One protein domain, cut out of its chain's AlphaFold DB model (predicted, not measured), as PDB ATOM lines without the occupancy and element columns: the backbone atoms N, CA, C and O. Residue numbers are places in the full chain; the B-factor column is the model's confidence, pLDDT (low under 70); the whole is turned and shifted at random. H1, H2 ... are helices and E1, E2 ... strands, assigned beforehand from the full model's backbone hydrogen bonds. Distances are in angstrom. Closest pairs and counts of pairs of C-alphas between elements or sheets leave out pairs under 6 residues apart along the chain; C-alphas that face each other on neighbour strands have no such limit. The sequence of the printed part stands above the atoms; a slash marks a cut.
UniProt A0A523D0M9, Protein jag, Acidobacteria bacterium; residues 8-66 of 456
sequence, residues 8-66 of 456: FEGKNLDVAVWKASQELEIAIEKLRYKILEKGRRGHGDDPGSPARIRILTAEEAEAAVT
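What this domain is: This is residues 8 to 66 of the 456 residues of the protein "Protein jag" of Acidobacteria bacterium (UniProt A0A523D0M9). A small antiparallel sheet of three strands has one helix, H1, packed slantwise on one of its faces, while a long hairpin loop, residues 38 to 50, reaches out at one end of the long axis and a short helix, H2, lies at the other end, off the sheet. The loop and H2 make the length, and the body between them is the sheet E1 E3 E2 with H1 over it. The printed part has 59 residues with two named helices and three named strands, in the order E1 H1 E2 E3 H2, and its class is mixed, helices and strands. The whole is loose, with a radius of gyration of the C-alphas of 13.1 A, and elongated, with spans of 44 by 23 by 13 A.

Where its parts are: In the sheet, the inner strand E3 is residues 51 to 55, 13.2 A from first to last C-alpha, and begins at C-alpha 51 at (30.238, 59.073, 106.102). The edge strands are E1, residues 8 to 10, 6.8 A long from C-alpha 8 at (23.335, 60.055, 110.591), and E2, residues 33 to 37, 11.9 A long. The helix H1 is residues 13 to 24, 16.7 A long. The helix H2 is residues 58 to 66, 12.5 A long, and ends at C-alpha 66 at (32.709, 73.960, 129.544).

How they stand to each other: E3 and E2 form a hairpin, antiparallel with 149 degrees between their directions; N 34 and O 54 are 2.8 A apart and N 52 and O 37 are 3.0 A apart, both within hydrogen-bond range. E1 and E3 are antiparallel at 154 degrees, with N 8 and O 53 at 2.9 A and N 51 and O 10 at 2.8 A, within hydrogen-bond range. H1 is on the sheet at a height over the sheet of 5.6 A, a case of two layers, helices on one face of a sheet. It lies over E1 and only just not over E3, on which 2 of its 12 C-alphas fall; on the local plane its line stands at 43 degrees to E1, slantwise to the strands. H1 touches E1, the closest C-alphas being those of Gly 10 and Ala 16, 4.2 A apart. H1 also touches E3, closest at the C-alphas of Leu 13 and Ala 51, 5.3 A apart. H1 and E2 are near each other, with 6 pairs of C-alphas within 10 A. E1, H1 and E2 form a split strand-helix-strand unit, two strands running the same way with E3 between them in the sheet, and its crossover is right-handed. H2 is not on the sheet, and it is apart from E1, H1 and E2. In H1 and H2 every O i to N i+4 pair is within hydrogen-bond range.

The domain as a whole: The C-alphas of Asp 45 and Thr 66, the two farthest apart, are 45.7 A from each other. The printed part has no cut. The link from E2 to E3, 13 residues, is long; the link from H1 to E2 is short, and those from E1 to H1 and from E3 to H2 are tight. The mean pLDDT of the printed part is 79.1, and it is under 70 at residues 42 to 43, 45 to 47 and 58 to 66, the last of these being H2.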
ATOM      1  N   PHE A   8      23.784  59.873 111.964       88.25
ATOM      2  CA  PHE A   8      23.335  60.055 110.591       88.25
ATOM      3  C   PHE A   8      24.397  59.563 109.608       88.25
ATOM      4  O   PHE A   8      25.578  59.909 109.703       88.25
ATOM      5  N   GLU A   9      23.957  58.755 108.643       89.19
ATOM      6  CA  GLU A   9      24.796  58.170 107.597       89.19
ATOM      7  C   GLU A   9      24.460  58.764 106.218       89.19
ATOM      8  O   GLU A   9      23.288  58.915 105.859       89.19
ATOM      9  N   GLY A  10      25.491  59.081 105.430       86.44
ATOM     10  CA  GLY A  10      25.362  59.628 104.078       86.44
ATOM     11  C   GLY A  10      26.547  59.276 103.173       86.44
ATOM     12  O   GLY A  10      27.620  58.905 103.636       86.44
ATOM     13  N   LYS A  11      26.375  59.394 101.849       82.44
ATOM     14  CA  LYS A  11      27.409  59.006 100.859       82.44
ATOM     15  C   LYS A  11      28.677  59.878 100.908       82.44
ATOM     16  O   LYS A  11      29.759  59.399 100.595       82.44
ATOM     17  N   ASN A  12      28.530  61.143 101.296       85.38
ATOM     18  CA  ASN A  12      29.602  62.064 101.685       85.38
ATOM     19  C   ASN A  12      29.178  62.736 103.006       85.38
ATOM     20  O   ASN A  12      28.007  62.647 103.389       85.38
ATOM     21  N   LEU A  13      30.096  63.457 103.658       86.12
ATOM     22  CA  LEU A  13      29.820  64.221 104.881       86.12
ATOM     23  C   LEU A  13      28.629  65.180 104.710       86.12
ATOM     24  O   LEU A  13      27.706  65.172 105.516       86.12
ATOM     25  N   ASP A  14      28.622  65.933 103.616       87.06
ATOM     26  CA  ASP A  14      27.628  66.970 103.301       87.06
ATOM     27  C   ASP A  14      26.210  66.382 103.187       87.06
ATOM     28  O   ASP A  14      25.236  66.978 103.634       87.06
ATOM     29  N   VAL A  15      26.102  65.156 102.660       88.38
ATOM     30  CA  VAL A  15      24.834  64.414 102.547       88.38
ATOM     31  C   VAL A  15      24.341  63.946 103.918       88.38
ATOM     32  O   VAL A  15      23.136  63.940 104.160       88.38
ATOM     33  N   ALA A  16      25.252  63.574 104.825       89.56
ATOM     34  CA  ALA A  16      24.899  63.216 106.198       89.56
ATOM     35  C   ALA A  16      24.439  64.450 106.999       89.56
ATOM     36  O   ALA A  16      23.428  64.374 107.691       89.56
ATOM     37  N   VAL A  17      25.123  65.593 106.849       89.38
ATOM     38  CA  VAL A  17      24.763  66.870 107.499       89.38
ATOM     39  C   VAL A  17      23.439  67.426 106.961       89.38
ATOM     40  O   VAL A  17      22.598  67.859 107.743       89.38
ATOM     41  N   TRP A  18      23.202  67.363 105.647       90.62
ATOM     42  CA  TRP A  18      21.922  67.773 105.063       90.62
ATOM     43  C   TRP A  18      20.765  66.886 105.544       90.62
ATOM     44  O   TRP A  18      19.727  67.405 105.945       90.62
ATOM     45  N   LYS A  19      20.954  65.558 105.592       90.06
ATOM     46  CA  LYS A  19      19.937  64.641 106.130       90.06
ATOM     47  C   LYS A  19      19.659  64.901 107.619       90.06
ATOM     48  O   LYS A  19      18.503  64.916 108.019       90.06
ATOM     49  N   ALA A  20      20.702  65.150 108.409       89.19
ATOM     50  CA  ALA A  20      20.596  65.541 109.815       89.19
ATOM     51  C   ALA A  20      19.798  66.843 110.020       89.19
ATOM     52  O   ALA A  20      19.004  66.938 110.950       89.19
ATOM     53  N   SER A  21      19.986  67.830 109.140       89.69
ATOM     54  CA  SER A  21      19.257  69.105 109.168       89.69
ATOM     55  C   SER A  21      17.770  68.941 108.834       89.69
ATOM     56  O   SER A  21      16.935  69.552 109.493       89.69
ATOM     57  N   GLN A  22      17.435  68.079 107.867       89.31
ATOM     58  CA  GLN A  22      16.046  67.780 107.494       89.31
ATOM     59  C   GLN A  22      15.292  67.008 108.589       89.31
ATOM     60  O   GLN A  22      14.154  67.343 108.888       89.31
ATOM     61  N   GLU A  23      15.910  65.994 109.203       86.94
ATOM     62  CA  GLU A  23      15.240  65.135 110.198       86.94
ATOM     63  C   GLU A  23      14.994  65.843 111.545       86.94
ATOM     64  O   GLU A  23      14.069  65.481 112.264       86.94
ATOM     65  N   LEU A  24      15.816  66.842 111.899       85.44
ATOM     66  CA  LEU A  24      15.677  67.611 113.145       85.44
ATOM     67  C   LEU A  24      15.035  68.998 112.967       85.44
ATOM     68  O   LEU A  24      14.916  69.728 113.947       85.44
ATOM     69  N   GLU A  25      14.706  69.406 111.738       83.88
ATOM     70  CA  GLU A  25      14.258  70.770 111.382       83.88
ATOM     71  C   GLU A  25      15.232  71.903 111.813       83.88
ATOM     72  O   GLU A  25      14.892  73.087 111.825       83.88
ATOM     73  N   ILE A  26      16.491  71.564 112.124       85.56
ATOM     74  CA  ILE A  26      17.541  72.509 112.537       85.56
ATOM     75  C   ILE A  26      18.311  73.000 111.309       85.56
ATOM     76  O   ILE A  26      18.907  72.209 110.575       85.56
ATOM     77  N   ALA A  27      18.384  74.323 111.127       83.12
ATOM     78  CA  ALA A  27      19.207  74.955 110.093       83.12
ATOM     79  C   ALA A  27      20.687  74.534 110.199       83.12
ATOM     80  O   ALA A  27      21.266  74.553 111.287       83.12
ATOM     81  N   ILE A  28      21.307  74.203 109.058       83.94
ATOM     82  CA  ILE A  28      22.659  73.612 108.950       83.94
ATOM     83  C   ILE A  28      23.713  74.369 109.782       83.94
ATOM     84  O   ILE A  28      24.550  73.746 110.429       83.94
ATOM     85  N   GLU A  29      23.645  75.698 109.812       83.94
ATOM     86  CA  GLU A  29      24.571  76.583 110.538       83.94
ATOM     87  C   GLU A  29      24.554  76.386 112.063       83.94
ATOM     88  O   GLU A  29      25.571  76.573 112.730       83.94
ATOM     89  N   LYS A  30      23.406  75.982 112.622       81.75
ATOM     90  CA  LYS A  30      23.211  75.744 114.060       81.75
ATOM     91  C   LYS A  30      23.501  74.289 114.458       81.75
ATOM     92  O   LYS A  30      23.495  73.961 115.643       81.75
ATOM     93  N   LEU A  31      23.772  73.408 113.491       85.25
ATOM     94  CA  LEU A  31      23.883  71.966 113.701       85.25
ATOM     95  C   LEU A  31      25.305  71.567 114.135       85.25
ATOM     96  O   LEU A  31      26.229  71.444 113.331       85.25
ATOM     97  N   ARG A  32      25.486  71.328 115.438       85.12
ATOM     98  CA  ARG A  32      26.759  70.883 116.036       85.12
ATOM     99  C   ARG A  32      26.888  69.361 115.902       85.12
ATOM    100  O   ARG A  32      26.104  68.618 116.486       85.12
ATOM    101  N   TYR A  33      27.887  68.879 115.159       87.56
ATOM    102  CA  TYR A  33      28.105  67.443 114.942       87.56
ATOM    103  C   TYR A  33      29.568  67.015 115.126       87.56
ATOM    104  O   TYR A  33      30.510  67.783 114.936       87.56
ATOM    105  N   LYS A  34      29.754  65.736 115.458       89.00
ATOM    106  CA  LYS A  34      31.036  65.040 115.569       89.00
ATOM    107  C   LYS A  34      31.132  63.981 114.474       89.00
ATOM    108  O   LYS A  34      30.274  63.108 114.370       89.00
ATOM    109  N   ILE A  35      32.183  64.032 113.660       90.69
ATOM    110  CA  ILE A  35      32.419  63.018 112.622       90.69
ATOM    111  C   ILE A  35      32.914  61.730 113.290       90.69
ATOM    112  O   ILE A  35      33.938  61.752 113.974       90.69
ATOM    113  N   LEU A  36      32.205  60.621 113.073       87.69
ATOM    114  CA  LEU A  36      32.609  59.280 113.501       87.69
ATOM    115  C   LEU A  36      33.418  58.583 112.401       87.69
ATOM    116  O   LEU A  36      34.517  58.099 112.658       87.69
ATOM    117  N   GLU A  37      32.917  58.602 111.162       85.38
ATOM    118  CA  GLU A  37      33.632  58.080 109.994       85.38
ATOM    119  C   GLU A  37      33.665  59.114 108.862       85.38
ATOM    120  O   GLU A  37      32.630  59.601 108.398       85.38
ATOM    121  N   LYS A  38      34.877  59.431 108.384       77.38
ATOM    122  CA  LYS A  38      35.091  60.209 107.158       77.38
ATOM    123  C   LYS A  38      34.922  59.281 105.957       77.38
ATOM    124  O   LYS A  38      35.880  58.624 105.551       77.38
ATOM    125  N   GLY A  39      33.701  59.232 105.425       82.50
ATOM    126  CA  GLY A  39      33.333  58.353 104.316       82.50
ATOM    127  C   GLY A  39      34.269  58.482 103.117       82.50
ATOM    128  O   GLY A  39      34.590  59.590 102.674       82.50
ATOM    129  N   ARG A  40      34.733  57.342 102.602       79.12
ATOM    130  CA  ARG A  40      35.646  57.273 101.458       79.12
ATOM    131  C   ARG A  40      34.876  56.972 100.182       79.12
ATOM    132  O   ARG A  40      34.385  55.864  99.992       79.12
ATOM    133  N   ARG A  41      34.852  57.952  99.278       70.38
ATOM    134  CA  ARG A  41      34.362  57.800  97.904       70.38
ATOM    135  C   ARG A  41      35.164  56.710  97.184       70.38
ATOM    136  O   ARG A  41      36.375  56.856  97.030       70.38
ATOM    137  N   GLY A  42      34.486  55.647  96.755       68.75
ATOM    138  CA  GLY A  42      35.083  54.569  95.965       68.75
ATOM    139  C   GLY A  42      35.568  55.031  94.586       68.75
ATOM    140  O   GLY A  42      35.219  56.119  94.114       68.75
ATOM    141  N   HIS A  43      36.399  54.209  93.948       53.47
ATOM    142  CA  HIS A  43      36.964  54.472  92.626       53.47
ATOM    143  C   HIS A  43      36.936  53.192  91.787       53.47
ATOM    144  O   HIS A  43      37.495  52.182  92.197       53.47
ATOM    145  N   GLY A  44      36.293  53.239  90.618       72.75
ATOM    146  CA  GLY A  44      35.906  52.021  89.899       72.75
ATOM    147  C   GLY A  44      34.658  51.398  90.526       72.75
ATOM    148  O   GLY A  44      33.753  52.128  90.932       72.75
ATOM    149  N   ASP A  45      34.624  50.070  90.604       67.56
ATOM    150  CA  ASP A  45      33.469  49.289  91.068       67.56
ATOM    151  C   ASP A  45      33.361  49.155  92.605       67.56
ATOM    152  O   ASP A  45      32.397  48.582  93.114       67.56
ATOM    153  N   ASP A  46      34.318  49.702  93.366       67.06
ATOM    154  CA  ASP A  46      34.256  49.752  94.831       67.06
ATOM    155  C   ASP A  46      33.130  50.694  95.317       67.06
ATOM    156  O   ASP A  46      33.143  51.883  94.983       67.06
ATOM    157  N   PRO A  47      32.196  50.243  96.181       62.19
ATOM    158  CA  PRO A  47      31.062  51.061  96.633       62.19
ATOM    159  C   PRO A  47      31.448  52.214  97.582       62.19
ATOM    160  O   PRO A  47      30.634  53.106  97.826       62.19
ATOM    161  N   GLY A  48      32.683  52.221  98.098       77.00
ATOM    162  CA  GLY A  48      33.163  53.178  99.100       77.00
ATOM    163  C   GLY A  48      32.685  52.874 100.527       77.00
ATOM    164  O   GLY A  48      31.910  51.944 100.748       77.00
ATOM    165  N   SER A  49      33.149  53.662 101.506       83.12
ATOM    166  CA  SER A  49      32.580  53.660 102.864       83.12
ATOM    167  C   SER A  49      31.743  54.923 103.094       83.12
ATOM    168  O   SER A  49      32.170  56.010 102.688       83.12
ATOM    169  N   PRO A  50      30.545  54.819 103.695       86.69
ATOM    170  CA  PRO A  50      29.694  55.976 103.938       86.69
ATOM    171  C   PRO A  50      30.270  56.866 105.048       86.69
ATOM    172  O   PRO A  50      31.022  56.422 105.914       86.69
ATOM    173  N   ALA A  51      29.919  58.149 105.026       88.81
ATOM    174  CA  ALA A  51      30.238  59.073 106.102       88.81
ATOM    175  C   ALA A  51      29.215  58.931 107.231       88.81
ATOM    176  O   ALA A  51      28.011  58.888 106.973       88.81
ATOM    177  N   ARG A  52      29.699  58.902 108.476       90.38
ATOM    178  CA  ARG A  52      28.873  58.822 109.689       90.38
ATOM    179  C   ARG A  52      29.175  59.995 110.605       90.38
ATOM    180  O   ARG A  52      30.337  60.219 110.960       90.38
ATOM    181  N   ILE A  53      28.137  60.719 111.007       90.81
ATOM    182  CA  ILE A  53      28.207  61.811 111.983       90.81
ATOM    183  C   ILE A  53      27.303  61.499 113.173       90.81
ATOM    184  O   ILE A  53      26.266  60.868 112.996       90.81
ATOM    185  N   ARG A  54      27.671  61.975 114.363       89.12
ATOM    186  CA  ARG A  54      26.768  62.071 115.514       89.12
ATOM    187  C   ARG A  54      26.458  63.539 115.793       89.12
ATOM    188  O   ARG A  54      27.387  64.342 115.866       89.12
ATOM    189  N   ILE A  55      25.190  63.883 115.948       87.06
ATOM    190  CA  ILE A  55      24.738  65.220 116.350       87.06
ATOM    191  C   ILE A  55      24.885  65.349 117.869       87.06
ATOM    192  O   ILE A  55      24.633  64.387 118.593       87.06
ATOM    193  N   LEU A  56      25.316  66.517 118.338       80.94
ATOM    194  CA  LEU A  56      25.348  66.872 119.756       80.94
ATOM    195  C   LEU A  56      24.094  67.689 120.076       80.94
ATOM    196  O   LEU A  56      23.790  68.642 119.354       80.94
ATOM    197  N   THR A  57      23.374  67.338 121.142       76.25
ATOM    198  CA  THR A  57      22.250  68.161 121.625       76.25
ATOM    199  C   THR A  57      22.759  69.484 122.209       76.25
ATOM    200  O   THR A  57      23.957  69.640 122.445       76.25
ATOM    201  N   ALA A  58      21.871  70.453 122.462       62.28
ATOM    202  CA  ALA A  58      22.264  71.735 123.059       62.28
ATOM    203  C   ALA A  58      22.995  71.552 124.407       62.28
ATOM    204  O   ALA A  58      24.070  72.113 124.604       62.28
ATOM    205  N   GLU A  59      22.477  70.678 125.277       59.31
ATOM    206  CA  GLU A  59      23.089  70.344 126.572       59.31
ATOM    207  C   GLU A  59      24.483  69.705 126.409       59.31
ATOM    208  O   GLU A  59      25.437  70.107 127.076       59.31
ATOM    209  N   GLU A  60      24.651  68.760 125.472       59.78
ATOM    210  CA  GLU A  60      25.969  68.180 125.161       59.78
ATOM    211  C   GLU A  60      26.927  69.206 124.528       59.78
ATOM    212  O   GLU A  60      28.143  69.134 124.726       59.78
ATOM    213  N   ALA A  61      26.405  70.170 123.764       57.00
ATOM    214  CA  ALA A  61      27.189  71.200 123.093       57.00
ATOM    215  C   ALA A  61      27.705  72.285 124.055       57.00
ATOM    216  O   ALA A  61      28.797  72.807 123.812       57.00
ATOM    217  N   GLU A  62      26.979  72.594 125.133       55.31
ATOM    218  CA  GLU A  62      27.455  73.450 126.232       55.31
ATOM    219  C   GLU A  62      28.401  72.692 127.174       55.31
ATOM    220  O   GLU A  62      29.461  73.214 127.543       55.31
ATOM    221  N   ALA A  63      28.108  71.421 127.475       54.75
ATOM    222  CA  ALA A  63      29.027  70.545 128.204       54.75
ATOM    223  C   ALA A  63      30.383  70.411 127.479       54.75
ATOM    224  O   ALA A  63      31.434  70.435 128.113       54.75
ATOM    225  N   ALA A  64      30.393  70.347 126.143       55.59
ATOM    226  CA  ALA A  64      31.620  70.294 125.347       55.59
ATOM    227  C   ALA A  64      32.421  71.616 125.308       55.59
ATOM    228  O   ALA A  64      33.614  71.584 125.010       55.59
ATOM    229  N   VAL A  65      31.793  72.765 125.594       56.41
ATOM    230  CA  VAL A  65      32.479  74.072 125.700       56.41
ATOM    231  C   VAL A  65      33.037  74.280 127.109       56.41
ATOM    232  O   VAL A  65      34.160  74.754 127.262       56.41
ATOM    233  N   THR A  66      32.288  73.874 128.136       49.59
ATOM    234  CA  THR A  66      32.709  73.960 129.544       49.59
ATOM    235  C   THR A  66      33.742  72.896 129.930       49.59
ATOM    236  O   THR A  66      34.621  73.171 130.740       49.59
TER     237      THR A  66